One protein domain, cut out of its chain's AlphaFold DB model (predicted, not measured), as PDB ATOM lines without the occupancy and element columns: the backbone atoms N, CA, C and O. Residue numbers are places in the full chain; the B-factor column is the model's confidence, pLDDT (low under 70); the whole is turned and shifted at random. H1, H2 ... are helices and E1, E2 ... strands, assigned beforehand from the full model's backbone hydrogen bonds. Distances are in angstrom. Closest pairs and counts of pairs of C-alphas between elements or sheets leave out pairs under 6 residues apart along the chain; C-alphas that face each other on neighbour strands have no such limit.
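What this domain is: This is residues 82 to 150 of the 152 residues of an uncharacterized protein of Archangium gephyra (UniProt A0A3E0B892). Two antiparallel hairpins, E1 with E2 and E3 with E4, stand side by side in a flat model, and H1 starts directly after E2 and runs beside the first hairpin, away from the second. From the far end of H1, residues 115 to 133, with no named element, swing in a wide loop along the rim, round E1 and E2, back to E3. The printed part has 69 residues, with E1, E2, H1, E3 and E4 in that order along the chain, and its class is mixed, helices and strands. It is only just compact, close to loose, with a radius of gyration of the C-alphas of 12.7 A, and it spans 33 by 28 by 14 A.

Where its parts are: E1 is residues 84 to 89, beginning at C-alpha 84 at (-24.813, -45.190, -21.996). E2, the longest strand by residues, is residues 96 to 104, 17.5 A from first to last C-alpha, and it bends by 105 degrees at residue 99. H1 is residues 105 to 114, 14.3 A long, ending at C-alpha 114 at (-6.792, -42.884, -27.199). E3 is residues 134 to 140, 17.6 A long. E4 is residues 143 to 149, 18.5 A long, ending at C-alpha 149 at (-37.033, -36.888, -28.048).

How they stand to each other: E1 and E2 form a hairpin, antiparallel at 154 degrees between their directions. N 87 and O 101, 2.8 A apart, are within hydrogen-bond range, and beyond the bend so are N 97 and O 88, at 2.7 A. The closest C-alphas of E1 and H1 are those of Cys 84 and Thr 105, 6.0 A apart. In H1 every O i to N i+4 pair is within hydrogen-bond range. The closest C-alphas of E2 and E4 are those of Ala 102 and Thr 145, 5.0 A apart. Those of E1 and E3 are Cys 84 and Pro 137, 5.6 A apart. E3 and E4 form the second hairpin, antiparallel at 147 degrees, with N 136 and O 147 within hydrogen-bond range at 2.8 A. H1 and E4 are apart.

The domain as a whole: The C-alphas of His 117 and Pro 150 are the two farthest apart, at 37.1 A. The printed part has no cut. The links E2 to H1 and E3 to E4 are tight, E1 to E2 is short, and H1 to E3 is long, with 19 residues. The C-alphas of that long link lie 13 to 18 A from the mean of the C-alphas. The mean pLDDT of the printed part is 84.9, and residues 91 to 93 and 120 to 121 are under 70.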
ATOM      1  N   ALA A  82     -28.784 -45.866 -18.374       91.88
ATOM      2  CA  ALA A  82     -27.790 -45.208 -17.523       91.88
ATOM      3  C   ALA A  82     -26.338 -45.671 -17.759       91.88
ATOM      4  O   ALA A  82     -25.411 -44.977 -17.351       91.88
ATOM      5  N   ASP A  83     -26.121 -46.819 -18.414       91.69
ATOM      6  CA  ASP A  83     -24.773 -47.288 -18.768       91.69
ATOM      7  C   ASP A  83     -24.212 -46.547 -20.000       91.69
ATOM      8  O   ASP A  83     -23.010 -46.614 -20.289       91.69
ATOM      9  N   CYS A  84     -25.091 -45.854 -20.735       93.38
ATOM     10  CA  CYS A  84     -24.813 -45.190 -21.996       93.38
ATOM     11  C   CYS A  84     -24.669 -43.674 -21.828       93.38
ATOM     12  O   CYS A  84     -25.423 -43.022 -21.111       93.38
ATOM     13  N   VAL A  85     -23.731 -43.093 -22.569       93.50
ATOM     14  CA  VAL A  85     -23.429 -41.659 -22.562       93.50
ATOM     15  C   VAL A  85     -23.421 -41.141 -23.994       93.50
ATOM     16  O   VAL A  85     -22.832 -41.758 -24.884       93.50
ATOM     17  N   VAL A  86     -24.067 -39.995 -24.221       92.94
ATOM     18  CA  VAL A  86     -24.033 -39.309 -25.517       92.94
ATOM     19  C   VAL A  86     -22.695 -38.591 -25.683       92.94
ATOM     20  O   VAL A  86     -22.223 -37.901 -24.783       92.94
ATOM     21  N   THR A  87     -22.083 -38.736 -26.852       90.25
ATOM     22  CA  THR A  87     -20.861 -38.041 -27.240       90.25
ATOM     23  C   THR A  87     -20.935 -37.589 -28.692       90.25
ATOM     24  O   THR A  87     -21.633 -38.184 -29.513       90.25
ATOM     25  N   GLN A  88     -20.194 -36.533 -29.001       88.44
ATOM     26  CA  GLN A  88     -19.971 -36.038 -30.356       88.44
ATOM     27  C   GLN A  88     -18.553 -36.352 -30.844       88.44
ATOM     28  O   GLN A  88     -18.142 -35.826 -31.860       88.44
ATOM     29  N   LEU A  89     -17.778 -37.191 -30.153       85.62
ATOM     30  CA  LEU A  89     -16.466 -37.621 -30.648       85.62
ATOM     31  C   LEU A  89     -16.625 -38.701 -31.720       85.62
ATOM     32  O   LEU A  89     -17.441 -39.614 -31.554       85.62
ATOM     33  N   MET A  90     -15.836 -38.641 -32.792       79.88
ATOM     34  CA  MET A  90     -15.798 -39.697 -33.807       79.88
ATOM     35  C   MET A  90     -15.199 -40.985 -33.211       79.88
ATOM     36  O   MET A  90     -14.383 -40.960 -32.290       79.88
ATOM     37  N   ALA A  91     -15.651 -42.156 -33.667       62.06
ATOM     38  CA  ALA A  91     -15.009 -43.413 -33.283       62.06
ATOM     39  C   ALA A  91     -13.634 -43.432 -33.951       62.06
ATOM     40  O   ALA A  91     -13.569 -43.247 -35.160       62.06
ATOM     41  N   GLU A  92     -12.560 -43.583 -33.174       62.78
ATOM     42  CA  GLU A  92     -11.169 -43.625 -33.672       62.78
ATOM     43  C   GLU A  92     -10.623 -42.307 -34.256       62.78
ATOM     44  O   GLU A  92      -9.441 -42.212 -34.573       62.78
ATOM     45  N   GLY A  93     -11.452 -41.266 -34.344       67.12
ATOM     46  CA  GLY A  93     -11.053 -39.907 -34.681       67.12
ATOM     47  C   GLY A  93     -11.297 -39.026 -33.471       67.12
ATOM     48  O   GLY A  93     -12.433 -38.770 -33.096       67.12
ATOM     49  N   CYS A  94     -10.241 -38.535 -32.846       80.75
ATOM     50  CA  CYS A  94     -10.315 -37.697 -31.647       80.75
ATOM     51  C   CYS A  94     -10.926 -36.306 -31.863       80.75
ATOM     52  O   CYS A  94     -10.777 -35.422 -31.028       80.75
ATOM     53  N   CYS A  95     -11.619 -36.128 -32.983       84.38
ATOM     54  CA  CYS A  95     -12.266 -34.909 -33.395       84.38
ATOM     55  C   CYS A  95     -13.783 -34.985 -33.181       84.38
ATOM     56  O   CYS A  95     -14.377 -36.072 -33.229       84.38
ATOM     57  N   PRO A  96     -14.428 -33.830 -32.956       85.50
ATOM     58  CA  PRO A  96     -15.871 -33.745 -32.883       85.50
ATOM     59  C   PRO A  96     -16.518 -34.002 -34.256       85.50
ATOM     60  O   PRO A  96     -15.967 -33.671 -35.304       85.50
ATOM     61  N   GLN A  97     -17.722 -34.564 -34.235       86.25
ATOM     62  CA  GLN A  97     -18.624 -34.791 -35.360       86.25
ATOM     63  C   GLN A  97     -20.017 -34.254 -35.006       86.25
ATOM     64  O   GLN A  97     -20.428 -34.301 -33.849       86.25
ATOM     65  N   CYS A  98     -20.776 -33.793 -36.001       84.19
ATOM     66  CA  CYS A  98     -22.087 -33.180 -35.754       84.19
ATOM     67  C   CYS A  98     -23.148 -34.159 -35.245       84.19
ATOM     68  O   CYS A  98     -24.083 -33.765 -34.553       84.19
ATOM     69  N   THR A  99     -23.045 -35.436 -35.617       86.31
ATOM     70  CA  THR A  99     -24.050 -36.430 -35.246       86.31
ATOM     71  C   THR A  99     -23.729 -36.999 -33.864       86.31
ATOM     72  O   THR A  99     -22.687 -37.652 -33.700       86.31
ATOM     73  N   PRO A 100     -24.607 -36.801 -32.863       89.31
ATOM     74  CA  PRO A 100     -24.416 -37.414 -31.563       89.31
ATOM     75  C   PRO A 100     -24.514 -38.934 -31.695       89.31
ATOM     76  O   PRO A 100     -25.345 -39.474 -32.426       89.31
ATOM     77  N   ARG A 101     -23.670 -39.633 -30.946       89.50
ATOM     78  CA  ARG A 101     -23.693 -41.089 -30.789       89.50
ATOM     79  C   ARG A 101     -23.725 -41.434 -29.313       89.50
ATOM     80  O   ARG A 101     -23.325 -40.627 -28.481       89.50
ATOM     81  N   ALA A 102     -24.174 -42.636 -28.989       92.19
ATOM     82  CA  ALA A 102     -24.133 -43.143 -27.632       92.19
ATOM     83  C   ALA A 102     -23.050 -44.211 -27.543       92.19
ATOM     84  O   ALA A 102     -22.923 -45.054 -28.430       92.19
ATOM     85  N   LEU A 103     -22.274 -44.159 -26.472       91.12
ATOM     86  CA  LEU A 103     -21.270 -45.151 -26.125       91.12
ATOM     87  C   LEU A 103     -21.514 -45.639 -24.712       91.12
ATOM     88  O   LEU A 103     -22.072 -44.905 -23.898       91.12
ATOM     89  N   SER A 104     -21.042 -46.840 -24.397       91.81
ATOM     90  CA  SER A 104     -20.910 -47.211 -22.994       91.81
ATOM     91  C   SER A 104     -19.900 -46.283 -22.307       91.81
ATOM     92  O   SER A 104     -18.985 -45.732 -22.933       91.81
ATOM     93  N   THR A 105     -20.022 -46.140 -20.992       88.94
ATOM     94  CA  THR A 105     -19.058 -45.358 -20.199       88.94
ATOM     95  C   THR A 105     -17.619 -45.882 -20.357       88.94
ATOM     96  O   THR A 105     -16.670 -45.099 -20.463       88.94
ATOM     97  N   ALA A 106     -17.451 -47.206 -20.441       87.88
ATOM     98  CA  ALA A 106     -16.157 -47.847 -20.666       87.88
ATOM     99  C   ALA A 106     -15.574 -47.509 -22.052       87.88
ATOM    100  O   ALA A 106     -14.415 -47.098 -22.151       87.88
ATOM    101  N   ALA A 107     -16.387 -47.591 -23.110       88.12
ATOM    102  CA  ALA A 107     -15.977 -47.252 -24.472       88.12
ATOM    103  C   ALA A 107     -15.628 -45.763 -24.614       88.12
ATOM    104  O   ALA A 107     -14.620 -45.421 -25.232       88.12
ATOM    105  N   LEU A 108     -16.399 -44.867 -23.983       88.25
ATOM    106  CA  LEU A 108     -16.089 -43.435 -23.968       88.25
ATOM    107  C   LEU A 108     -14.758 -43.149 -23.261       88.25
ATOM    108  O   LEU A 108     -13.986 -42.307 -23.716       88.25
ATOM    109  N   THR A 109     -14.479 -43.848 -22.161       88.25
ATOM    110  CA  THR A 109     -13.226 -43.689 -21.413       88.25
ATOM    111  C   THR A 109     -12.031 -44.117 -22.259       88.25
ATOM    112  O   THR A 109     -11.063 -43.367 -22.367       88.25
ATOM    113  N   ARG A 110     -12.124 -45.268 -22.938       87.25
ATOM    114  CA  ARG A 110     -11.088 -45.734 -23.873       87.25
ATOM    115  C   ARG A 110     -10.892 -44.780 -25.044       87.25
ATOM    116  O   ARG A 110      -9.755 -44.478 -25.385       87.25
ATOM    117  N   LEU A 111     -11.982 -44.256 -25.606       85.75
ATOM    118  CA  LEU A 111     -11.910 -43.260 -26.673       85.75
ATOM    119  C   LEU A 111     -11.154 -42.013 -26.197       85.75
ATOM    120  O   LEU A 111     -10.192 -41.597 -26.829       85.75
ATOM    121  N   LYS A 112     -11.505 -41.467 -25.028       85.56
ATOM    122  CA  LYS A 112     -10.789 -40.320 -24.449       85.56
ATOM    123  C   LYS A 112      -9.312 -40.618 -24.188       85.56
ATOM    124  O   LYS A 112      -8.472 -39.775 -24.476       85.56
ATOM    125  N   GLN A 113      -8.985 -41.814 -23.698       87.12
ATOM    126  CA  GLN A 113      -7.597 -42.237 -23.488       87.12
ATOM    127  C   GLN A 113      -6.819 -42.328 -24.804       87.12
ATOM    128  O   GLN A 113      -5.704 -41.821 -24.874       87.12
ATOM    129  N   SER A 114      -7.415 -42.884 -25.865       83.94
ATOM    130  CA  SER A 114      -6.792 -42.884 -27.199       83.94
ATOM    131  C   SER A 114      -6.562 -41.474 -27.751       83.94
ATOM    132  O   SER A 114      -5.681 -41.269 -28.582       83.94
ATOM    133  N   CYS A 115      -7.301 -40.490 -27.236       82.19
ATOM    134  CA  CYS A 115      -7.236 -39.095 -27.645       82.19
ATOM    135  C   CYS A 115      -6.356 -38.210 -26.771       82.19
ATOM    136  O   CYS A 115      -6.231 -37.025 -27.065       82.19
ATOM    137  N   ALA A 116      -5.686 -38.765 -25.756       81.75
ATOM    138  CA  ALA A 116      -4.848 -38.005 -24.827       81.75
ATOM    139  C   ALA A 116      -3.712 -37.206 -25.501       81.75
ATOM    140  O   ALA A 116      -3.143 -36.306 -24.888       81.75
ATOM    141  N   HIS A 117      -3.368 -37.536 -26.748       78.75
ATOM    142  CA  HIS A 117      -2.285 -36.906 -27.505       78.75
ATOM    143  C   HIS A 117      -2.757 -36.077 -28.702       78.75
ATOM    144  O   HIS A 117      -1.916 -35.540 -29.421       78.75
ATOM    145  N   VAL A 118      -4.068 -35.971 -28.940       76.94
ATOM    146  CA  VAL A 118      -4.602 -35.158 -30.036       76.94
ATOM    147  C   VAL A 118      -4.916 -33.764 -29.494       76.94
ATOM    148  O   VAL A 118      -5.765 -33.648 -28.612       76.94
ATOM    149  N   PRO A 119      -4.244 -32.704 -29.982       72.62
ATOM    150  CA  PRO A 119      -4.566 -31.344 -29.575       72.62
ATOM    151  C   PRO A 119      -5.982 -31.001 -30.035       72.62
ATOM    152  O   PRO A 119      -6.306 -31.218 -31.204       72.62
ATOM    153  N   GLU A 120      -6.803 -30.426 -29.156       65.56
ATOM    154  CA  GLU A 120      -8.176 -30.020 -29.496       65.56
ATOM    155  C   GLU A 120      -8.202 -29.054 -30.698       65.56
ATOM    156  O   GLU A 120      -9.046 -29.189 -31.582       65.56
ATOM    157  N   ASP A 121      -7.199 -28.176 -30.816       68.38
ATOM    158  CA  ASP A 121      -7.026 -27.239 -31.938       68.38
ATOM    159  C   ASP A 121      -6.703 -27.903 -33.289       68.38
ATOM    160  O   ASP A 121      -6.766 -27.257 -34.334       68.38
ATOM    161  N   SER A 122      -6.352 -29.195 -33.301       77.56
ATOM    162  CA  SER A 122      -6.106 -29.935 -34.550       77.56
ATOM    163  C   SER A 122      -7.397 -30.347 -35.253       77.56
ATOM    164  O   SER A 122      -7.361 -30.808 -36.395       77.56
ATOM    165  N   CYS A 123      -8.533 -30.199 -34.577       78.81
ATOM    166  CA  CYS A 123      -9.818 -30.665 -35.047       78.81
ATOM    167  C   CYS A 123     -10.709 -29.477 -35.433       78.81
ATOM    168  O   CYS A 123     -11.385 -28.912 -34.570       78.81
ATOM    169  N   PRO A 124     -10.758 -29.087 -36.721       77.88
ATOM    170  CA  PRO A 124     -11.702 -28.070 -37.158       77.88
ATOM    171  C   PRO A 124     -13.124 -28.566 -36.890       77.88
ATOM    172  O   PRO A 124     -13.508 -29.649 -37.331       77.88
ATOM    173  N   MET A 125     -13.907 -27.773 -36.162       74.44
ATOM    174  CA  MET A 125     -15.304 -28.105 -35.919       74.44
ATOM    175  C   MET A 125     -16.086 -27.920 -37.228       74.44
ATOM    176  O   MET A 125     -16.085 -26.813 -37.779       74.44
ATOM    177  N   PRO A 126     -16.739 -28.967 -37.759       72.62
ATOM    178  CA  PRO A 126     -17.597 -28.803 -38.924       72.62
ATOM    179  C   PRO A 126     -18.771 -27.866 -38.587       72.62
ATOM    180  O   PRO A 126     -19.211 -27.829 -37.435       72.62
ATOM    181  N   PRO A 127     -19.309 -27.110 -39.561       80.44
ATOM    182  CA  PRO A 127     -20.520 -26.328 -39.344       80.44
ATOM    183  C   PRO A 127     -21.692 -27.284 -39.091       80.44
ATOM    184  O   PRO A 127     -22.231 -27.890 -40.017       80.44
ATOM    185  N   CYS A 128     -22.061 -27.448 -37.823       82.19
ATOM    186  CA  CYS A 128     -23.130 -28.343 -37.407       82.19
ATOM    187  C   CYS A 128     -24.453 -27.590 -37.285       82.19
ATOM    188  O   CYS A 128     -24.521 -26.532 -36.661       82.19
ATOM    189  N   MET A 129     -25.522 -28.165 -37.838       84.25
ATOM    190  CA  MET A 129     -26.875 -27.765 -37.464       84.25
ATOM    191  C   MET A 129     -27.232 -28.376 -36.104       84.25
ATOM    192  O   MET A 129     -26.838 -29.516 -35.833       84.25
ATOM    193  N   PRO A 130     -27.960 -27.646 -35.242       77.94
ATOM    194  CA  PRO A 130     -28.473 -28.219 -34.007       77.94
ATOM    195  C   PRO A 130     -29.426 -29.384 -34.327       77.94
ATOM    196  O   PRO A 130     -30.151 -29.323 -35.323       77.94
ATOM    197  N   PRO A 131     -29.434 -30.455 -33.516       76.81
ATOM    198  CA  PRO A 131     -30.347 -31.571 -33.726       76.81
ATOM    199  C   PRO A 131     -31.807 -31.138 -33.527       76.81
ATOM    200  O   PRO A 131     -32.105 -30.344 -32.638       76.81
ATOM    201  N   GLU A 132     -32.727 -31.723 -34.299       80.88
ATOM    202  CA  GLU A 132     -34.181 -31.461 -34.235       80.88
ATOM    203  C   GLU A 132     -34.867 -32.074 -32.989       80.88
ATOM    204  O   GLU A 132     -36.061 -32.364 -32.985       80.88
ATOM    205  N   GLY A 133     -34.111 -32.312 -31.917       85.69
ATOM    206  CA  GLY A 133     -34.585 -32.964 -30.704       85.69
ATOM    207  C   GLY A 133     -33.493 -33.085 -29.651       85.69
ATOM    208  O   GLY A 133     -32.317 -32.820 -29.909       85.69
ATOM    209  N   ILE A 134     -33.879 -33.533 -28.460       88.06
ATOM    210  CA  ILE A 134     -32.940 -33.769 -27.361       88.06
ATOM    211  C   ILE A 134     -32.333 -35.171 -27.538       88.06
ATOM    212  O   ILE A 134     -33.059 -36.168 -27.410       88.06
ATOM    213  N   PRO A 135     -31.023 -35.292 -27.840       90.25
ATOM    214  CA  PRO A 135     -30.380 -36.590 -27.962       90.25
ATOM    215  C   PRO A 135     -30.328 -37.267 -26.592       90.25
ATOM    216  O   PRO A 135     -29.714 -36.770 -25.651       90.25
ATOM    217  N   THR A 136     -30.958 -38.430 -26.499       93.31
ATOM    218  CA  THR A 136     -31.079 -39.223 -25.277       93.31
ATOM    219  C   THR A 136     -30.374 -40.564 -25.477       93.31
ATOM    220  O   THR A 136     -30.627 -41.236 -26.485       93.31
ATOM    221  N   PRO A 137     -29.481 -40.980 -24.562       93.94
ATOM    222  CA  PRO A 137     -28.854 -42.291 -24.642       93.94
ATOM    223  C   PRO A 137     -29.869 -43.388 -24.295       93.94
ATOM    224  O   PRO A 137     -30.652 -43.243 -23.362       93.94
ATOM    225  N   ALA A 138     -29.841 -44.493 -25.035       94.31
ATOM    226  CA  ALA A 138     -30.689 -45.651 -24.777       94.31
ATOM    227  C   ALA A 138     -29.933 -46.959 -25.014       94.31
ATOM    228  O   ALA A 138     -29.231 -47.114 -26.020       94.31
ATOM    229  N   CYS A 139     -30.133 -47.927 -24.127       93.69
ATOM    230  CA  CYS A 139     -29.635 -49.278 -24.270       93.69
ATOM    231  C   CYS A 139     -30.651 -50.137 -25.027       93.69
ATOM    232  O   CYS A 139     -31.687 -50.531 -24.493       93.69
ATOM    233  N   THR A 140     -30.357 -50.454 -26.286       92.94
ATOM    234  CA  THR A 140     -31.243 -51.261 -27.136       92.94
ATOM    235  C   THR A 140     -30.495 -52.495 -27.626       92.94
ATOM    236  O   THR A 140     -29.435 -52.383 -28.237       92.94
ATOM    237  N   GLY A 141     -31.020 -53.693 -27.346       90.38
ATOM    238  CA  GLY A 141     -30.392 -54.951 -27.778       90.38
ATOM    239  C   GLY A 141     -28.977 -55.159 -27.220       90.38
ATOM    240  O   GLY A 141     -28.131 -55.744 -27.895       90.38
ATOM    241  N   GLY A 142     -28.704 -54.630 -26.022       91.38
ATOM    242  CA  GLY A 142     -27.390 -54.685 -25.381       91.38
ATOM    243  C   GLY A 142     -26.350 -53.735 -25.980       91.38
ATOM    244  O   GLY A 142     -25.163 -53.957 -25.771       91.38
ATOM    245  N   ARG A 143     -26.768 -52.711 -26.739       90.94
ATOM    246  CA  ARG A 143     -25.891 -51.689 -27.328       90.94
ATOM    247  C   ARG A 143     -26.397 -50.282 -27.045       90.94
ATOM    248  O   ARG A 143     -27.606 -50.041 -27.044       90.94
ATOM    249  N   CYS A 144     -25.469 -49.352 -26.865       92.75
ATOM    250  CA  CYS A 144     -25.803 -47.944 -26.714       92.75
ATOM    251  C   CYS A 144     -26.217 -47.330 -28.058       92.75
ATOM    252  O   CYS A 144     -25.530 -47.461 -29.068       92.75
ATOM    253  N   THR A 145     -27.360 -46.651 -28.059       93.00
ATOM    254  CA  THR A 145     -27.964 -45.975 -29.216       93.00
ATOM    255  C   THR A 145     -28.441 -44.580 -28.810       93.00
ATOM    256  O   THR A 145     -28.657 -44.327 -27.626       93.00
ATOM    257  N   VAL A 146     -28.588 -43.664 -29.770       93.00
ATOM    258  CA  VAL A 146     -29.187 -42.340 -29.529       93.00
ATOM    259  C   VAL A 146     -30.636 -42.367 -29.984       93.00
ATOM    260  O   VAL A 146     -30.933 -42.835 -31.081       93.00
ATOM    261  N   ARG A 147     -31.529 -41.838 -29.151       91.81
ATOM    262  CA  ARG A 147     -32.916 -41.533 -29.504       91.81
ATOM    263  C   ARG A 147     -33.117 -40.030 -29.410       91.81
ATOM    264  O   ARG A 147     -32.619 -39.412 -28.477       91.81
ATOM    265  N   PHE A 148     -33.843 -39.446 -30.352       90.31
ATOM    266  CA  PHE A 148     -34.196 -38.031 -30.291       90.31
ATOM    267  C   PHE A 148     -35.606 -37.912 -29.737       90.31
ATOM    268  O   PHE A 148     -36.548 -38.442 -30.325       90.31
ATOM    269  N   MET A 149     -35.730 -37.265 -28.581       87.50
ATOM    270  CA  MET A 149     -37.033 -36.888 -28.048       87.50
ATOM    271  C   MET A 149     -37.439 -35.526 -28.622       87.50
ATOM    272  O   MET A 149     -36.562 -34.666 -28.780       87.50
ATOM    273  N   PRO A 150     -38.726 -35.327 -28.961       80.56
ATOM    274  CA  PRO A 150     -39.213 -34.035 -29.428       80.56
ATOM    275  C   PRO A 150     -38.985 -32.956 -28.360       80.56
ATOM    276  O   PRO A 150     -39.032 -33.241 -27.162       80.56
TER     277      PRO A 150